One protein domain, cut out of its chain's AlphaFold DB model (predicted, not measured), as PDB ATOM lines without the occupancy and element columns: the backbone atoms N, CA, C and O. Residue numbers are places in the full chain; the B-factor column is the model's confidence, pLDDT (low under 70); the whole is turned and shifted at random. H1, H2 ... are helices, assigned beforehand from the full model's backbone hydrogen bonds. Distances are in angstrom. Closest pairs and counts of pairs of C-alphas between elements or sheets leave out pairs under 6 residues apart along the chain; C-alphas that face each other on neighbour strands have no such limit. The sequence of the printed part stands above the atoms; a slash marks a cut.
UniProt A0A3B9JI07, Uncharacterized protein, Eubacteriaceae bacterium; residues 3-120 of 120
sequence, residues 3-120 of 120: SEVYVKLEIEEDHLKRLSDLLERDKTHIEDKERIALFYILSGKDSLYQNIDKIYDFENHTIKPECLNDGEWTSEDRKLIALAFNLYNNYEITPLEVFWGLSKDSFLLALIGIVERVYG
ATOM      1  N   SER A   3     108.056 170.909 140.978       81.19
ATOM      2  CA  SER A   3     108.131 169.970 139.847       81.19
ATOM      3  C   SER A   3     109.435 170.045 139.047       81.19
ATOM      4  O   SER A   3     110.028 169.013 138.767       81.19
ATOM      5  N   GLU A   4     109.917 171.245 138.711       81.31
ATOM      6  CA  GLU A   4     111.176 171.416 137.964       81.31
ATOM      7  C   GLU A   4     112.395 170.942 138.761       81.31
ATOM      8  O   GLU A   4     113.376 170.486 138.183       81.31
ATOM      9  N   VAL A   5     112.340 171.058 140.092       84.94
ATOM     10  CA  VAL A   5     113.399 170.562 140.978       84.94
ATOM     11  C   VAL A   5     113.391 169.036 140.995       84.94
ATOM     12  O   VAL A   5     114.449 168.440 140.831       84.94
ATOM     13  N   TYR A   6     112.217 168.408 141.123       82.56
ATOM     14  CA  TYR A   6     112.098 166.946 141.091       82.56
ATOM     15  C   TYR A   6     112.571 166.353 139.762       82.56
ATOM     16  O   TYR A   6     113.345 165.408 139.784       82.56
ATOM     17  N   VAL A   7     112.199 166.953 138.624       81.31
ATOM     18  CA  VAL A   7     112.657 166.489 137.302       81.31
ATOM     19  C   VAL A   7     114.182 166.560 137.182       81.31
ATOM     20  O   VAL A   7     114.800 165.637 136.669       81.31
ATOM     21  N   LYS A   8     114.818 167.632 137.673       83.31
ATOM     22  CA  LYS A   8     116.287 167.732 137.658       83.31
ATOM     23  C   LYS A   8     116.965 166.699 138.551       83.31
ATOM     24  O   LYS A   8     118.009 166.191 138.169       83.31
ATOM     25  N   LEU A   9     116.393 166.421 139.722       82.69
ATOM     26  CA  LEU A   9     116.901 165.385 140.621       82.69
ATOM     27  C   LEU A   9     116.782 163.997 139.986       82.69
ATOM     28  O   LEU A   9     117.738 163.238 140.039       82.69
ATOM     29  N   GLU A  10     115.657 163.700 139.338       83.12
ATOM     30  CA  GLU A  10     115.439 162.431 138.633       83.12
ATOM     31  C   GLU A  10     116.430 162.251 137.470       83.12
ATOM     32  O   GLU A  10     117.042 161.195 137.345       83.12
ATOM     33  N   ILE A  11     116.683 163.309 136.685       83.69
ATOM     34  CA  ILE A  11     117.704 163.298 135.619       83.69
ATOM     35  C   ILE A  11     119.103 162.999 136.181       83.69
ATOM     36  O   ILE A  11     119.849 162.229 135.577       83.69
ATOM     37  N   GLU A  12     119.463 163.602 137.317       90.38
ATOM     38  CA  GLU A  12     120.756 163.370 137.971       90.38
ATOM     39  C   GLU A  12     120.864 161.935 138.514       90.38
ATOM     40  O   GLU A  12     121.875 161.268 138.306       90.38
ATOM     41  N   GLU A  13     119.816 161.424 139.166       93.44
ATOM     42  CA  GLU A  13     119.772 160.041 139.662       93.44
ATOM     43  C   GLU A  13     119.917 159.025 138.518       93.44
ATOM     44  O   GLU A  13     120.704 158.077 138.625       93.44
ATOM     45  N   ASP A  14     119.222 159.250 137.401       95.31
ATOM     46  CA  ASP A  14     119.335 158.417 136.204       95.31
ATOM     47  C   ASP A  14     120.738 158.485 135.591       95.31
ATOM     48  O   ASP A  14     121.294 157.457 135.189       95.31
ATOM     49  N   HIS A  15     121.345 159.674 135.543       96.50
ATOM     50  CA  HIS A  15     122.718 159.849 135.066       96.50
ATOM     51  C   HIS A  15     123.713 159.060 135.926       96.50
ATOM     52  O   HIS A  15     124.494 158.268 135.386       96.50
ATOM     53  N   LEU A  16     123.646 159.199 137.251       96.19
ATOM     54  CA  LEU A  16     124.538 158.500 138.180       96.19
ATOM     55  C   LEU A  16     124.360 156.980 138.125       96.19
ATOM     56  O   LEU A  16     125.347 156.242 138.164       96.19
ATOM     57  N   LYS A  17     123.123 156.501 137.973       98.38
ATOM     58  CA  LYS A  17     122.850 155.072 137.795       98.38
ATOM     59  C   LYS A  17     123.499 154.535 136.522       98.38
ATOM     60  O   LYS A  17     124.226 153.548 136.579       98.38
ATOM     61  N   ARG A  18     123.304 155.219 135.389       98.62
ATOM     62  CA  ARG A  18     123.933 154.840 134.115       98.62
ATOM     63  C   ARG A  18     125.455 154.877 134.198       98.62
ATOM     64  O   ARG A  18     126.111 154.012 133.633       98.62
ATOM     65  N   LEU A  19     126.029 155.855 134.901       98.50
ATOM     66  CA  LEU A  19     127.469 155.902 135.138       98.50
ATOM     67  C   LEU A  19     127.952 154.666 135.909       98.50
ATOM     68  O   LEU A  19     128.909 154.031 135.471       98.50
ATOM     69  N   SER A  20     127.279 154.304 137.007       98.50
ATOM     70  CA  SER A  20     127.600 153.093 137.778       98.50
ATOM     71  C   SER A  20     127.547 151.847 136.896       98.50
ATOM     72  O   SER A  20     128.507 151.080 136.874       98.50
ATOM     73  N   ASP A  21     126.485 151.704 136.095       98.69
ATOM     74  CA  ASP A  21     126.310 150.578 135.172       98.69
ATOM     75  C   ASP A  21     127.499 150.459 134.192       98.69
ATOM     76  O   ASP A  21     128.013 149.360 133.968       98.69
ATOM     77  N   LEU A  22     127.975 151.578 133.623       98.75
ATOM     78  CA  LEU A  22     129.120 151.575 132.700       98.75
ATOM     79  C   LEU A  22     130.443 151.231 133.399       98.75
ATOM     80  O   LEU A  22     131.225 150.442 132.864       98.75
ATOM     81  N   LEU A  23     130.690 151.799 134.582       98.62
ATOM     82  CA  LEU A  23     131.908 151.547 135.361       98.62
ATOM     83  C   LEU A  23     131.994 150.090 135.819       98.62
ATOM     84  O   LEU A  23     133.056 149.473 135.724       98.62
ATOM     85  N   GLU A  24     130.878 149.522 136.277       98.62
ATOM     86  CA  GLU A  24     130.789 148.114 136.666       98.62
ATOM     87  C   GLU A  24     130.979 147.186 135.466       98.62
ATOM     88  O   GLU A  24     131.716 146.200 135.556       98.62
ATOM     89  N   ARG A  25     130.360 147.521 134.325       98.56
ATOM     90  CA  ARG A  25     130.479 146.750 133.083       98.56
ATOM     91  C   ARG A  25     131.919 146.695 132.574       98.56
ATOM     92  O   ARG A  25     132.372 145.619 132.188       98.56
ATOM     93  N   ASP A  26     132.628 147.824 132.581       98.69
ATOM     94  CA  ASP A  26     134.041 147.903 132.179       98.69
ATOM     95  C   ASP A  26     134.999 147.364 133.250       98.69
ATOM     96  O   ASP A  26     136.118 146.976 132.935       98.69
ATOM     97  N   LYS A  27     134.555 147.282 134.512       98.38
ATOM     98  CA  LYS A  27     135.415 147.039 135.683       98.38
ATOM     99  C   LYS A  27     136.468 148.140 135.842       98.38
ATOM    100  O   LYS A  27     137.623 147.868 136.178       98.38
ATOM    101  N   THR A  28     136.051 149.383 135.619       98.19
ATOM    102  CA  THR A  28     136.913 150.559 135.728       98.19
ATOM    103  C   THR A  28     137.487 150.671 137.137       98.19
ATOM    104  O   THR A  28     136.761 150.618 138.132       98.19
ATOM    105  N   HIS A  29     138.802 150.861 137.236       97.69
ATOM    106  CA  HIS A  29     139.444 151.138 138.514       97.69
ATOM    107  C   HIS A  29     139.068 152.543 139.010       97.69
ATOM    108  O   HIS A  29     139.020 153.484 138.227       97.69
ATOM    109  N   ILE A  30     138.864 152.718 140.317       94.94
ATOM    110  CA  ILE A  30     138.431 154.002 140.906       94.94
ATOM    111  C   ILE A  30     139.431 155.159 140.703       94.94
ATOM    112  O   ILE A  30     139.074 156.336 140.789       94.94
ATOM    113  N   GLU A  31     140.692 154.826 140.428       96.38
ATOM    114  CA  GLU A  31     141.755 155.794 140.122       96.38
ATOM    115  C   GLU A  31     141.877 156.112 138.621       96.38
ATOM    116  O   GLU A  31     142.632 157.009 138.261       96.38
ATOM    117  N   ASP A  32     141.141 155.422 137.745       97.50
ATOM    118  CA  ASP A  32     141.153 155.671 136.299       97.50
ATOM    119  C   ASP A  32     140.238 156.857 135.951       97.50
ATOM    120  O   ASP A  32     139.090 156.711 135.516       97.50
ATOM    121  N   LYS A  33     140.738 158.066 136.221       97.62
ATOM    122  CA  LYS A  33     139.989 159.321 136.037       97.62
ATOM    123  C   LYS A  33     139.686 159.596 134.567       97.62
ATOM    124  O   LYS A  33     138.672 160.215 134.256       97.62
ATOM    125  N   GLU A  34     140.549 159.132 133.667       98.19
ATOM    126  CA  GLU A  34     140.388 159.143 132.214       98.19
ATOM    127  C   GLU A  34     139.065 158.476 131.824       98.19
ATOM    128  O   GLU A  34     138.210 159.083 131.169       98.19
ATOM    129  N   ARG A  35     138.890 157.215 132.234       98.00
ATOM    130  CA  ARG A  35     137.743 156.399 131.839       98.00
ATOM    131  C   ARG A  35     136.488 156.754 132.623       98.00
ATOM    132  O   ARG A  35     135.394 156.703 132.062       98.00
ATOM    133  N   ILE A  36     136.626 157.179 133.880       98.50
ATOM    134  CA  ILE A  36     135.497 157.725 134.647       98.50
ATOM    135  C   ILE A  36     134.929 158.962 133.945       98.50
ATOM    136  O   ILE A  36     133.722 159.026 133.721       98.50
ATOM    137  N   ALA A  37     135.776 159.901 133.518       98.38
ATOM    138  CA  ALA A  37     135.325 161.099 132.815       98.38
ATOM    139  C   ALA A  37     134.700 160.788 131.440       98.38
ATOM    140  O   ALA A  37     133.683 161.384 131.077       98.38
ATOM    141  N   LEU A  38     135.260 159.821 130.699       98.69
ATOM    142  CA  LEU A  38     134.659 159.290 129.469       98.69
ATOM    143  C   LEU A  38     133.223 158.821 129.727       98.69
ATOM    144  O   LEU A  38     132.288 159.290 129.077       98.69
ATOM    145  N   PHE A  39     133.040 157.911 130.686       98.75
ATOM    146  CA  PHE A  39     131.723 157.350 130.966       98.75
ATOM    147  C   PHE A  39     130.771 158.354 131.596       98.75
ATOM    148  O   PHE A  39     129.587 158.271 131.297       98.75
ATOM    149  N   TYR A  40     131.258 159.331 132.366       98.56
ATOM    150  CA  TYR A  40     130.432 160.422 132.884       98.56
ATOM    151  C   TYR A  40     129.753 161.191 131.744       98.56
ATOM    152  O   TYR A  40     128.544 161.409 131.781       98.56
ATOM    153  N   ILE A  41     130.491 161.549 130.688       98.56
ATOM    154  CA  ILE A  41     129.892 162.219 129.524       98.56
ATOM    155  C   ILE A  41     128.917 161.287 128.791       98.56
ATOM    156  O   ILE A  41     127.798 161.691 128.474       98.56
ATOM    157  N   LEU A  42     129.317 160.039 128.527       98.56
ATOM    158  CA  LEU A  42     128.518 159.108 127.717       98.56
ATOM    159  C   LEU A  42     127.241 158.622 128.423       98.56
ATOM    160  O   LEU A  42     126.257 158.314 127.754       98.56
ATOM    161  N   SER A  43     127.218 158.587 129.756       98.44
ATOM    162  CA  SER A  43     126.022 158.272 130.544       98.44
ATOM    163  C   SER A  43     125.091 159.476 130.741       98.44
ATOM    164  O   SER A  43     123.942 159.300 131.154       98.44
ATOM    165  N   GLY A  44     125.544 160.693 130.424       97.00
ATOM    166  CA  GLY A  44     124.783 161.932 130.620       97.00
ATOM    167  C   GLY A  44     123.687 162.187 129.586       97.00
ATOM    168  O   GLY A  44     122.877 163.095 129.761       97.00
ATOM    169  N   LYS A  45     123.628 161.393 128.512       95.69
ATOM    170  CA  LYS A  45     122.608 161.521 127.466       95.69
ATOM    171  C   LYS A  45     122.097 160.146 127.041       95.69
ATOM    172  O   LYS A  45     122.885 159.275 126.676       95.69
ATOM    173  N   ASP A  46     120.777 159.976 127.029       95.25
ATOM    174  CA  ASP A  46     120.133 158.691 126.719       95.25
ATOM    175  C   ASP A  46     120.562 158.122 125.360       95.25
ATOM    176  O   ASP A  46     120.829 156.926 125.252       95.25
ATOM    177  N   SER A  47     120.675 158.977 124.334       94.88
ATOM    178  CA  SER A  47     121.102 158.582 122.983       94.88
ATOM    179  C   SER A  47     122.487 157.938 122.968       94.88
ATOM    180  O   SER A  47     122.703 156.971 122.233       94.88
ATOM    181  N   LEU A  48     123.408 158.451 123.786       97.88
ATOM    182  CA  LEU A  48     124.776 157.951 123.893       97.88
ATOM    183  C   LEU A  48     124.815 156.657 124.705       97.88
ATOM    184  O   LEU A  48     125.378 155.667 124.242       97.88
ATOM    185  N   TYR A  49     124.148 156.630 125.861       98.38
ATOM    186  CA  TYR A  49     124.102 155.450 126.726       98.38
ATOM    187  C   TYR A  49     123.482 154.233 126.029       98.38
ATOM    188  O   TYR A  49     124.051 153.143 126.049       98.38
ATOM    189  N   GLN A  50     122.347 154.415 125.346       97.31
ATOM    190  CA  GLN A  50     121.664 153.330 124.628       97.31
ATOM    191  C   GLN A  50     122.496 152.754 123.474       97.31
ATOM    192  O   GLN A  50     122.268 151.620 123.061       97.31
ATOM    193  N   ASN A  51     123.456 153.522 122.955       97.56
ATOM    194  CA  ASN A  51     124.329 153.120 121.857       97.56
ATOM    195  C   ASN A  51     125.794 152.978 122.303       97.56
ATOM    196  O   ASN A  51     126.694 153.049 121.466       97.56
ATOM    197  N   ILE A  52     126.049 152.759 123.598       98.44
ATOM    198  CA  ILE A  52     127.404 152.768 124.161       98.44
ATOM    199  C   ILE A  52     128.349 151.777 123.469       98.44
ATOM    200  O   ILE A  52     129.512 152.092 123.236       98.44
ATOM    201  N   ASP A  53     127.834 150.626 123.034       98.19
ATOM    202  CA  ASP A  53     128.600 149.593 122.327       98.19
ATOM    203  C   ASP A  53     129.092 150.020 120.932       98.19
ATOM    204  O   ASP A  53     130.014 149.408 120.384       98.19
ATOM    205  N   LYS A  54     128.513 151.077 120.349       98.06
ATOM    206  CA  LYS A  54     129.016 151.701 119.113       98.06
ATOM    207  C   LYS A  54     130.165 152.672 119.383       98.06
ATOM    208  O   LYS A  54     130.949 152.931 118.482       98.06
ATOM    209  N   ILE A  55     130.262 153.197 120.604       98.56
ATOM    210  CA  ILE A  55     131.204 154.256 120.994       98.56
ATOM    211  C   ILE A  55     132.435 153.667 121.698       98.56
ATOM    212  O   ILE A  55     133.547 154.178 121.553       98.56
ATOM    213  N   TYR A  56     132.243 152.589 122.460       98.69
ATOM    214  CA  TYR A  56     133.263 151.982 123.304       98.69
ATOM    215  C   TYR A  56     133.237 150.452 123.205       98.69
ATOM    216  O   TYR A  56     132.184 149.824 123.094       98.69
ATOM    217  N   ASP A  57     134.420 149.853 123.214       98.44
ATOM    218  CA  ASP A  57     134.643 148.415 123.243       98.44
ATOM    219  C   ASP A  57     134.985 147.974 124.671       98.44
ATOM    220  O   ASP A  57     136.098 148.193 125.143       98.44
ATOM    221  N   PHE A  58     134.028 147.341 125.352       98.44
ATOM    222  CA  PHE A  58     134.213 146.818 126.712       98.44
ATOM    223  C   PHE A  58     135.077 145.554 126.779       98.44
ATOM    224  O   PHE A  58     135.521 145.192 127.864       98.44
ATOM    225  N   GLU A  59     135.295 144.856 125.661       98.06
ATOM    226  CA  GLU A  59     136.164 143.676 125.621       98.06
ATOM    227  C   GLU A  59     137.631 144.098 125.508       98.06
ATOM    228  O   GLU A  59     138.490 143.572 126.215       98.06
ATOM    229  N   ASN A  60     137.910 145.082 124.649       97.81
ATOM    230  CA  ASN A  60     139.263 145.584 124.413       97.81
ATOM    231  C   ASN A  60     139.629 146.809 125.271       97.81
ATOM    232  O   ASN A  60     140.787 147.223 125.276       97.81
ATOM    233  N   HIS A  61     138.668 147.379 126.003       97.62
ATOM    234  CA  HIS A  61     138.796 148.614 126.787       97.62
ATOM    235  C   HIS A  61     139.255 149.826 125.954       97.62
ATOM    236  O   HIS A  61     140.079 150.651 126.371       97.62
ATOM    237  N   THR A  62     138.721 149.942 124.736       97.94
ATOM    238  CA  THR A  62     139.109 150.971 123.761       97.94
ATOM    239  C   THR A  62     137.915 151.757 123.245       97.94
ATOM    240  O   THR A  62     136.834 151.219 123.037       97.94
ATOM    241  N   ILE A  63     138.128 153.040 122.962       98.38
ATOM    242  CA  ILE A  63     137.168 153.855 122.207       98.38
ATOM    243  C   ILE A  63     137.083 153.392 120.746       98.38
ATOM    244  O   ILE A  63     138.028 152.790 120.236       98.38
ATOM    245  N   LYS A  64     135.977 153.732 120.076       98.00
ATOM    246  CA  LYS A  64     135.720 153.476 118.650       98.00
ATOM    247  C   LYS A  64     135.606 154.798 117.874       98.00
ATOM    248  O   LYS A  64     134.492 155.249 117.604       98.00
ATOM    249  N   PRO A  65     136.724 155.480 117.547       96.75
ATOM    250  CA  PRO A  65     136.702 156.792 116.893       96.75
ATOM    251  C   PRO A  65     135.923 156.829 115.578       96.75
ATOM    252  O   PRO A  65     135.362 157.862 115.213       96.75
ATOM    253  N   GLU A  66     135.864 155.701 114.872       96.88
ATOM    254  CA  GLU A  66     135.104 155.528 113.642       96.88
ATOM    255  C   GLU A  66     133.617 155.857 113.802       96.88
ATOM    256  O   GLU A  66     133.017 156.341 112.839       96.88
ATOM    257  N   CYS A  67     133.053 155.711 115.012       97.25
ATOM    258  CA  CYS A  67     131.651 156.014 115.283       97.25
ATOM    259  C   CYS A  67     131.319 157.480 114.982       97.25
ATOM    260  O   CYS A  67     130.203 157.786 114.579       97.25
ATOM    261  N   LEU A  68     132.281 158.407 115.096       96.38
ATOM    262  CA  LEU A  68     132.065 159.827 114.798       96.38
ATOM    263  C   LEU A  68     131.709 160.089 113.330       96.38
ATOM    264  O   LEU A  68     131.213 161.175 113.027       96.38
ATOM    265  N   ASN A  69     131.932 159.131 112.428       95.19
ATOM    266  CA  ASN A  69     131.543 159.232 111.022       95.19
ATOM    267  C   ASN A  69     130.112 158.738 110.758       95.19
ATOM    268  O   ASN A  69     129.546 159.075 109.713       95.19
ATOM    269  N   ASP A  70     129.493 158.027 111.701       92.44
ATOM    270  CA  ASP A  70     128.169 157.432 111.523       92.44
ATOM    271  C   ASP A  70     127.066 158.493 111.455       92.44
ATOM    272  O   ASP A  70     127.014 159.443 112.242       92.44
ATOM    273  N   GLY A  71     126.140 158.332 110.508       88.94
ATOM    274  CA  GLY A  71     125.042 159.277 110.263       88.94
ATOM    275  C   GLY A  71     123.968 159.336 111.357       88.94
ATOM    276  O   GLY A  71     123.024 160.109 111.227       88.94
ATOM    277  N   GLU A  72     124.089 158.528 112.409       89.94
ATOM    278  CA  GLU A  72     123.092 158.388 113.476       89.94
ATOM    279  C   GLU A  72     123.202 159.474 114.559       89.94
ATOM    280  O   GLU A  72     122.235 159.739 115.271       89.94
ATOM    281  N   TRP A  73     124.363 160.125 114.673       96.38
ATOM    282  CA  TRP A  73     124.630 161.113 115.716       96.38
ATOM    283  C   TRP A  73     124.180 162.514 115.326       96.38
ATOM    284  O   TRP A  73     124.491 163.006 114.235       96.38
ATOM    285  N   THR A  74     123.552 163.218 116.267       96.50
ATOM    286  CA  THR A  74     123.347 164.662 116.123       96.50
ATOM    287  C   THR A  74     124.682 165.414 116.185       96.50
ATOM    288  O   THR A  74     125.703 164.898 116.644       96.50
ATOM    289  N   SER A  75     124.685 166.683 115.758       95.62
ATOM    290  CA  SER A  75     125.866 167.547 115.908       95.62
ATOM    291  C   SER A  75     126.309 167.679 117.372       95.62
ATOM    292  O   SER A  75     127.501 167.768 117.641       95.62
ATOM    293  N   GLU A  76     125.358 167.676 118.309       96.62
ATOM    294  CA  GLU A  76     125.632 167.750 119.744       96.62
ATOM    295  C   GLU A  76     126.216 166.434 120.282       96.62
ATOM    296  O   GLU A  76     127.227 166.468 120.980       96.62
ATOM    297  N   ASP A  77     125.654 165.283 119.887       97.69
ATOM    298  CA  ASP A  77     126.182 163.959 120.253       97.69
ATOM    299  C   ASP A  77     127.648 163.815 119.828       97.69
ATOM    300  O   ASP A  77     128.492 163.445 120.637       97.69
ATOM    301  N   ARG A  78     127.980 164.180 118.579       97.56
ATOM    302  CA  ARG A  78     129.361 164.093 118.069       97.56
ATOM    303  C   ARG A  78     130.341 164.929 118.891       97.56
ATOM    304  O   ARG A  78     131.465 164.491 119.111       97.56
ATOM    305  N   LYS A  79     129.926 166.108 119.361       97.88
ATOM    306  CA  LYS A  79     130.762 166.985 120.198       97.88
ATOM    307  C   LYS A  79     130.999 166.392 121.580       97.88
ATOM    308  O   LYS A  79     132.127 166.425 122.061       97.88
ATOM    309  N   LEU A  80     129.959 165.824 122.192       98.50
ATOM    310  CA  LEU A  80     130.077 165.145 123.481       98.50
ATOM    311  C   LEU A  80     130.942 163.884 123.373       98.50
ATOM    312  O   LEU A  80     131.827 163.702 124.199       98.50
ATOM    313  N   ILE A  81     130.763 163.065 122.330       98.44
ATOM    314  CA  ILE A  81     131.611 161.888 122.075       98.44
ATOM    315  C   ILE A  81     133.074 162.313 121.884       98.44
ATOM    316  O   ILE A  81     133.963 161.752 122.521       98.44
ATOM    317  N   ALA A  82     133.333 163.331 121.056       98.19
ATOM    318  CA  ALA A  82     134.688 163.826 120.817       98.19
ATOM    319  C   ALA A  82     135.342 164.379 122.096       98.19
ATOM    320  O   ALA A  82     136.513 164.100 122.354       98.19
ATOM    321  N   LEU A  83     134.584 165.101 122.933       98.62
ATOM    322  CA  LEU A  83     135.048 165.517 124.257       98.62
ATOM    323  C   LEU A  83     135.350 164.310 125.149       98.62
ATOM    324  O   LEU A  83     136.410 164.265 125.762       98.62
ATOM    325  N   ALA A  84     134.466 163.317 125.201       98.56
ATOM    326  CA  ALA A  84     134.664 162.124 126.016       98.56
ATOM    327  C   ALA A  84     135.948 161.369 125.597       98.56
ATOM    328  O   ALA A  84     136.747 160.976 126.449       98.56
ATOM    329  N   PHE A  85     136.213 161.258 124.290       98.56
ATOM    330  CA  PHE A  85     137.463 160.700 123.759       98.56
ATOM    331  C   PHE A  85     138.690 161.540 124.129       98.56
ATOM    332  O   PHE A  85     139.755 160.981 124.409       98.56
ATOM    333  N   ASN A  86     138.557 162.868 124.156       98.31
ATOM    334  CA  ASN A  86     139.627 163.755 124.600       98.31
ATOM    335  C   ASN A  86     139.959 163.557 126.079       98.31
ATOM    336  O   ASN A  86     141.129 163.409 126.418       98.31
ATOM    337  N   LEU A  87     138.943 163.479 126.938       98.06
ATOM    338  CA  LEU A  87     139.140 163.253 128.369       98.06
ATOM    339  C   LEU A  87     139.791 161.890 128.641       98.06
ATOM    340  O   LEU A  87     140.633 161.801 129.533       98.06
ATOM    341  N   TYR A  88     139.466 160.868 127.841       98.06
ATOM    342  CA  TYR A  88     140.070 159.540 127.950       98.06
ATOM    343  C   TYR A  88     141.535 159.505 127.490       98.06
ATOM    344  O   TYR A  88     142.403 159.084 128.243       98.06
ATOM    345  N   ASN A  89     141.821 159.946 126.257       94.19
ATOM    346  CA  ASN A  89     143.102 159.687 125.582       94.19
ATOM    347  C   ASN A  89     143.663 160.893 124.804       94.19
ATOM    348  O   ASN A  89     144.417 160.723 123.848       94.19
ATOM    349  N   ASN A  90     143.315 162.123 125.197       92.81
ATOM    350  CA  ASN A  90     143.776 163.365 124.562       92.81
ATOM    351  C   ASN A  90     143.461 163.457 123.054       92.81
ATOM    352  O   ASN A  90     144.208 164.076 122.298       92.81
ATOM    353  N   TYR A  91     142.357 162.845 122.610       93.56
ATOM    354  CA  TYR A  91     141.818 162.984 121.254       93.56
ATOM    355  C   TYR A  91     141.734 164.457 120.830       93.56
ATOM    356  O   TYR A  91     141.223 165.281 121.584       93.56
ATOM    357  N   GLU A  92     142.244 164.812 119.653       94.75
ATOM    358  CA  GLU A  92     142.400 166.217 119.265       94.75
ATOM    359  C   GLU A  92     141.042 166.908 119.067       94.75
ATOM    360  O   GLU A  92     140.244 166.517 118.216       94.75
ATOM    361  N   ILE A  93     140.799 167.943 119.872       95.38
ATOM    362  CA  ILE A  93     139.629 168.820 119.812       95.38
ATOM    363  C   ILE A  93     140.020 170.227 120.258       95.38
ATOM    364  O   ILE A  93     140.922 170.419 121.080       95.38
ATOM    365  N   THR A  94     139.287 171.225 119.786       96.75
ATOM    366  CA  THR A  94     139.361 172.589 120.307       96.75
ATOM    367  C   THR A  94     138.162 172.896 121.211       96.75
ATOM    368  O   THR A  94     137.060 172.385 120.992       96.75
ATOM    369  N   PRO A  95     138.309 173.801 122.199       94.62
ATOM    370  CA  PRO A  95     137.174 174.250 123.005       94.62
ATOM    371  C   PRO A  95     136.024 174.813 122.159       94.62
ATOM    372  O   PRO A  95     134.858 174.624 122.494       94.62
ATOM    373  N   LEU A  96     136.333 175.487 121.045       94.56
ATOM    374  CA  LEU A  96     135.308 176.043 120.167       94.56
ATOM    375  C   LEU A  96     134.472 174.941 119.502       94.56
ATOM    376  O   LEU A  96     133.250 175.059 119.468       94.56
ATOM    377  N   GLU A  97     135.109 173.873 119.013       93.38
ATOM    378  CA  GLU A  97     134.414 172.735 118.394       93.38
ATOM    379  C   GLU A  97     133.471 172.038 119.374       93.38
ATOM    380  O   GLU A  97     132.348 171.701 118.997       93.38
ATOM    381  N   VAL A  98     133.900 171.873 120.628       94.38
ATOM    382  CA  VAL A  98     133.088 171.235 121.671       94.38
ATOM    383  C   VAL A  98     131.932 172.123 122.109       94.38
ATOM    384  O   VAL A  98     130.788 171.679 122.095       94.38
ATOM    385  N   PHE A  99     132.202 173.368 122.510       95.19
ATOM    386  CA  PHE A  99     131.215 174.170 123.238       95.19
ATOM    387  C   PHE A  99     130.261 174.960 122.345       95.19
ATOM    388  O   PHE A  99     129.167 175.329 122.785       95.19
ATOM    389  N   TRP A 100     130.640 175.253 121.100       94.25
ATOM    390  CA  TRP A 100     129.793 176.062 120.233       94.25
ATOM    391  C   TRP A 100     128.506 175.318 119.869       94.25
ATOM    392  O   TRP A 100     128.538 174.240 119.280       94.25
ATOM    393  N   GLY A 101     127.352 175.911 120.180       92.88
ATOM    394  CA  GLY A 101     126.045 175.373 119.798       92.88
ATOM    395  C   GLY A 101     125.564 174.173 120.619       92.88
ATOM    396  O   GLY A 101     124.609 173.526 120.194       92.88
ATOM    397  N   LEU A 102     126.191 173.868 121.762       96.69
ATOM    398  CA  LEU A 102     125.597 172.956 122.745       96.69
ATOM    399  C   LEU A 102     124.342 173.586 123.360       96.69
ATOM    400  O   LEU A 102     124.276 174.800 123.578       96.69
ATOM    401  N   SER A 103     123.360 172.750 123.689       96.31
ATOM    402  CA  SER A 103     122.297 173.142 124.609       96.31
ATOM    403  C   SER A 103     122.875 173.436 125.995       96.31
ATOM    404  O   SER A 103     123.991 173.037 126.332       96.31
ATOM    405  N   LYS A 104     122.103 174.137 126.829       95.12
ATOM    406  CA  LYS A 104     122.529 174.473 128.192       95.12
ATOM    407  C   LYS A 104     122.884 173.225 129.010       95.12
ATOM    408  O   LYS A 104     123.878 173.248 129.729       95.12
ATOM    409  N   ASP A 105     122.092 172.166 128.886       94.00
ATOM    410  CA  ASP A 105     122.277 170.949 129.676       94.00
ATOM    411  C   ASP A 105     123.524 170.185 129.211       94.00
ATOM    412  O   ASP A 105     124.374 169.852 130.032       94.00
ATOM    413  N   SER A 106     123.729 170.037 127.897       96.69
ATOM    414  CA  SER A 106     124.955 169.428 127.356       96.69
ATOM    415  C   SER A 106     126.210 170.254 127.637       96.69
ATOM    416  O   SER A 106     127.285 169.694 127.830       96.69
ATOM    417  N   PHE A 107     126.097 171.585 127.682       97.44
ATOM    418  CA  PHE A 107     127.207 172.453 128.079       97.44
ATOM    419  C   PHE A 107     127.606 172.209 129.540       97.44
ATOM    420  O   PHE A 107     128.795 172.122 129.845       97.44
ATOM    421  N   LEU A 108     126.628 172.089 130.444       96.50
ATOM    422  CA  LEU A 108     126.887 171.784 131.853       96.50
ATOM    423  C   LEU A 108     127.467 170.379 132.021       96.50
ATOM    424  O   LEU A 108     128.458 170.233 132.730       96.50
ATOM    425  N   LEU A 109     126.923 169.385 131.314       97.38
ATOM    426  CA  LEU A 109     127.464 168.025 131.281       97.38
ATOM    427  C   LEU A 109     128.939 168.019 130.851       97.38
ATOM    428  O   LEU A 109     129.779 167.439 131.536       97.38
ATOM    429  N   ALA A 110     129.266 168.715 129.757       98.00
ATOM    430  CA  ALA A 110     130.635 168.859 129.264       98.00
ATOM    431  C   ALA A 110     131.564 169.504 130.304       98.00
ATOM    432  O   ALA A 110     132.680 169.031 130.519       98.00
ATOM    433  N   LEU A 111     131.103 170.567 130.972       97.75
ATOM    434  CA  LEU A 111     131.881 171.251 132.001       97.75
ATOM    435  C   LEU A 111     132.134 170.353 133.218       97.75
ATOM    436  O   LEU A 111     133.262 170.308 133.703       97.75
ATOM    437  N   ILE A 112     131.114 169.636 133.696       96.75
ATOM    438  CA  ILE A 112     131.256 168.751 134.856       96.75
ATOM    439  C   ILE A 112     132.156 167.564 134.508       96.75
ATOM    440  O   ILE A 112     133.055 167.266 135.281       96.75
ATOM    441  N   GLY A 113     132.039 166.964 133.319       97.00
ATOM    442  CA  GLY A 113     132.952 165.889 132.911       97.00
ATOM    443  C   GLY A 113     134.425 166.324 132.864       97.00
ATOM    444  O   GLY A 113     135.309 165.554 133.237       97.00
ATOM    445  N   ILE A 114     134.707 167.578 132.484       97.62
ATOM    446  CA  ILE A 114     136.058 168.156 132.597       97.62
ATOM    447  C   ILE A 114     136.474 168.294 134.069       97.62
ATOM    448  O   ILE A 114     137.620 168.003 134.407       97.62
ATOM    449  N   VAL A 115     135.571 168.730 134.950       96.81
ATOM    450  CA  VAL A 115     135.843 168.826 136.394       96.81
ATOM    451  C   VAL A 115     136.152 167.450 136.985       96.81
ATOM    452  O   VAL A 115     137.167 167.325 137.663       96.81
ATOM    453  N   GLU A 116     135.361 166.423 136.668       92.25
ATOM    454  CA  GLU A 116     135.597 165.036 137.099       92.25
ATOM    455  C   GLU A 116     136.975 164.536 136.652       92.25
ATOM    456  O   GLU A 116     137.719 163.951 137.434       92.25
ATOM    457  N   ARG A 117     137.375 164.839 135.411       95.12
ATOM    458  CA  ARG A 117     138.693 164.459 134.887       95.12
ATOM    459  C   ARG A 117     139.854 165.088 135.661       95.12
ATOM    460  O   ARG A 117     140.903 164.463 135.798       95.12
ATOM    461  N   VAL A 118     139.698 166.344 136.081       94.19
ATOM    462  CA  VAL A 118     140.785 167.158 136.648       94.19
ATOM    463  C   VAL A 118     140.846 167.061 138.174       94.19
ATOM    464  O   VAL A 118     141.936 167.147 138.742       94.19
ATOM    465  N   TYR A 119     139.701 166.908 138.836       93.12
ATOM    466  CA  TYR A 119     139.571 167.041 140.288       93.12
ATOM    467  C   TYR A 119     138.887 165.854 140.981       93.12
ATOM    468  O   TYR A 119     138.837 165.858 142.213       93.12
ATOM    469  N   GLY A 120     138.338 164.897 140.224       79.00
ATOM    470  CA  GLY A 120     137.604 163.742 140.752       79.00
ATOM    471  C   GLY A 120     138.476 162.634 141.317       79.00
ATOM    472  O   GLY A 120     139.707 162.609 141.098       79.00
TER     473      GLY A 120
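AT A GLANCE: This is residues 3 to 120 of the 120 residues of an uncharacterized protein of Eubacteriaceae bacterium (UniProt A0A3B9JI07). Three helices, H2, H6 and H8, lie side by side as a small bundle, their centres in a triangle, with H2 running opposite to the other two. The long first helix, H1, packs on H2 with residues 15 to 23, while its residues 3 to 10 stick out from the body as a free arm. The short helices H5 and H7 pack on H6. The printed part has 118 residues, with eight named helices, H1 to H8 in chain order, and no named strand; the class is all helix. It is compact, with a radius of gyration of the C-alphas of 13.5 A, and spans 42 by 32 by 28 A.

HOW THE PARTS SIT: H1, residues 3 to 26, touches H2, residues 33 to 43, with residues 15 to 23 alone, at a steep tilt of 52 degrees, opposite ways; the closest C-alphas, of Leu 19 and Ser 43, are 5.4 A apart. H3, residues 46 to 50, and H2 touch only at the corner, and only just, with 3 pairs of C-alphas within 8 A. H4, residues 52 to 55, and H5, residues 65 to 69, only just touch, also with 3 such pairs; their closest C-alphas, of Ile 55 and Cys 67, are 6.0 A apart. H5 touches H6, residues 75 to 89, with the C-alphas of Leu 68 and Arg 78 closest at 6.0 A. H2 and H6 touch at a shallow tilt of 17 degrees, opposite ways, with the C-alphas of Glu 34 and Tyr 88 closest at 4.3 A. H7, residues 95 to 99, touches residues 79 to 83 of H6 alone; the closest C-alphas, of Lys 79 and Val 98, are 5.1 A apart. H8, residues 104 to 119, touches H2 at a shallow tilt of 17 degrees, opposite ways, with the C-alphas of Ala 37 and Arg 117 closest at 5.2 A. H6 and H8 touch and run the same way, at a shallow tilt of 0 degrees, with the C-alphas of Leu 87 and Arg 117 closest at 6.6 A. H1 is apart from H6 and H8, among others. Every O i to N i+4 pair is within hydrogen-bond range in H1, H2, H3, H6, H7 and H8; in H5 it is 0 of 1, beside 2 of 2 O i to N i+3 pairs, and H4 is too short for an O i to N i+4 pair.

IN THESE COORDINATES: H1 begins at C-alpha 3, (108.131, 169.970, 139.847), and is 34.9 A long from first to last C-alpha. H2 is 15.0 A long, H3 6.0 A, H4 5.2 A and H5 8.2 A. H6 begins at C-alpha 75, (125.866, 167.547, 115.908), and is 21.3 A long; H7 is 6.0 A long. H8, 22.2 A long, ends at C-alpha 119, (139.571, 167.041, 140.288).

THE WHOLE: The two C-alphas farthest apart, of Ser 3 and Asn 60, are 42.5 A apart. The printed part has no cut, and no link is long. No printed residue is under 70 in pLDDT, and the mean of the printed part is 95.5.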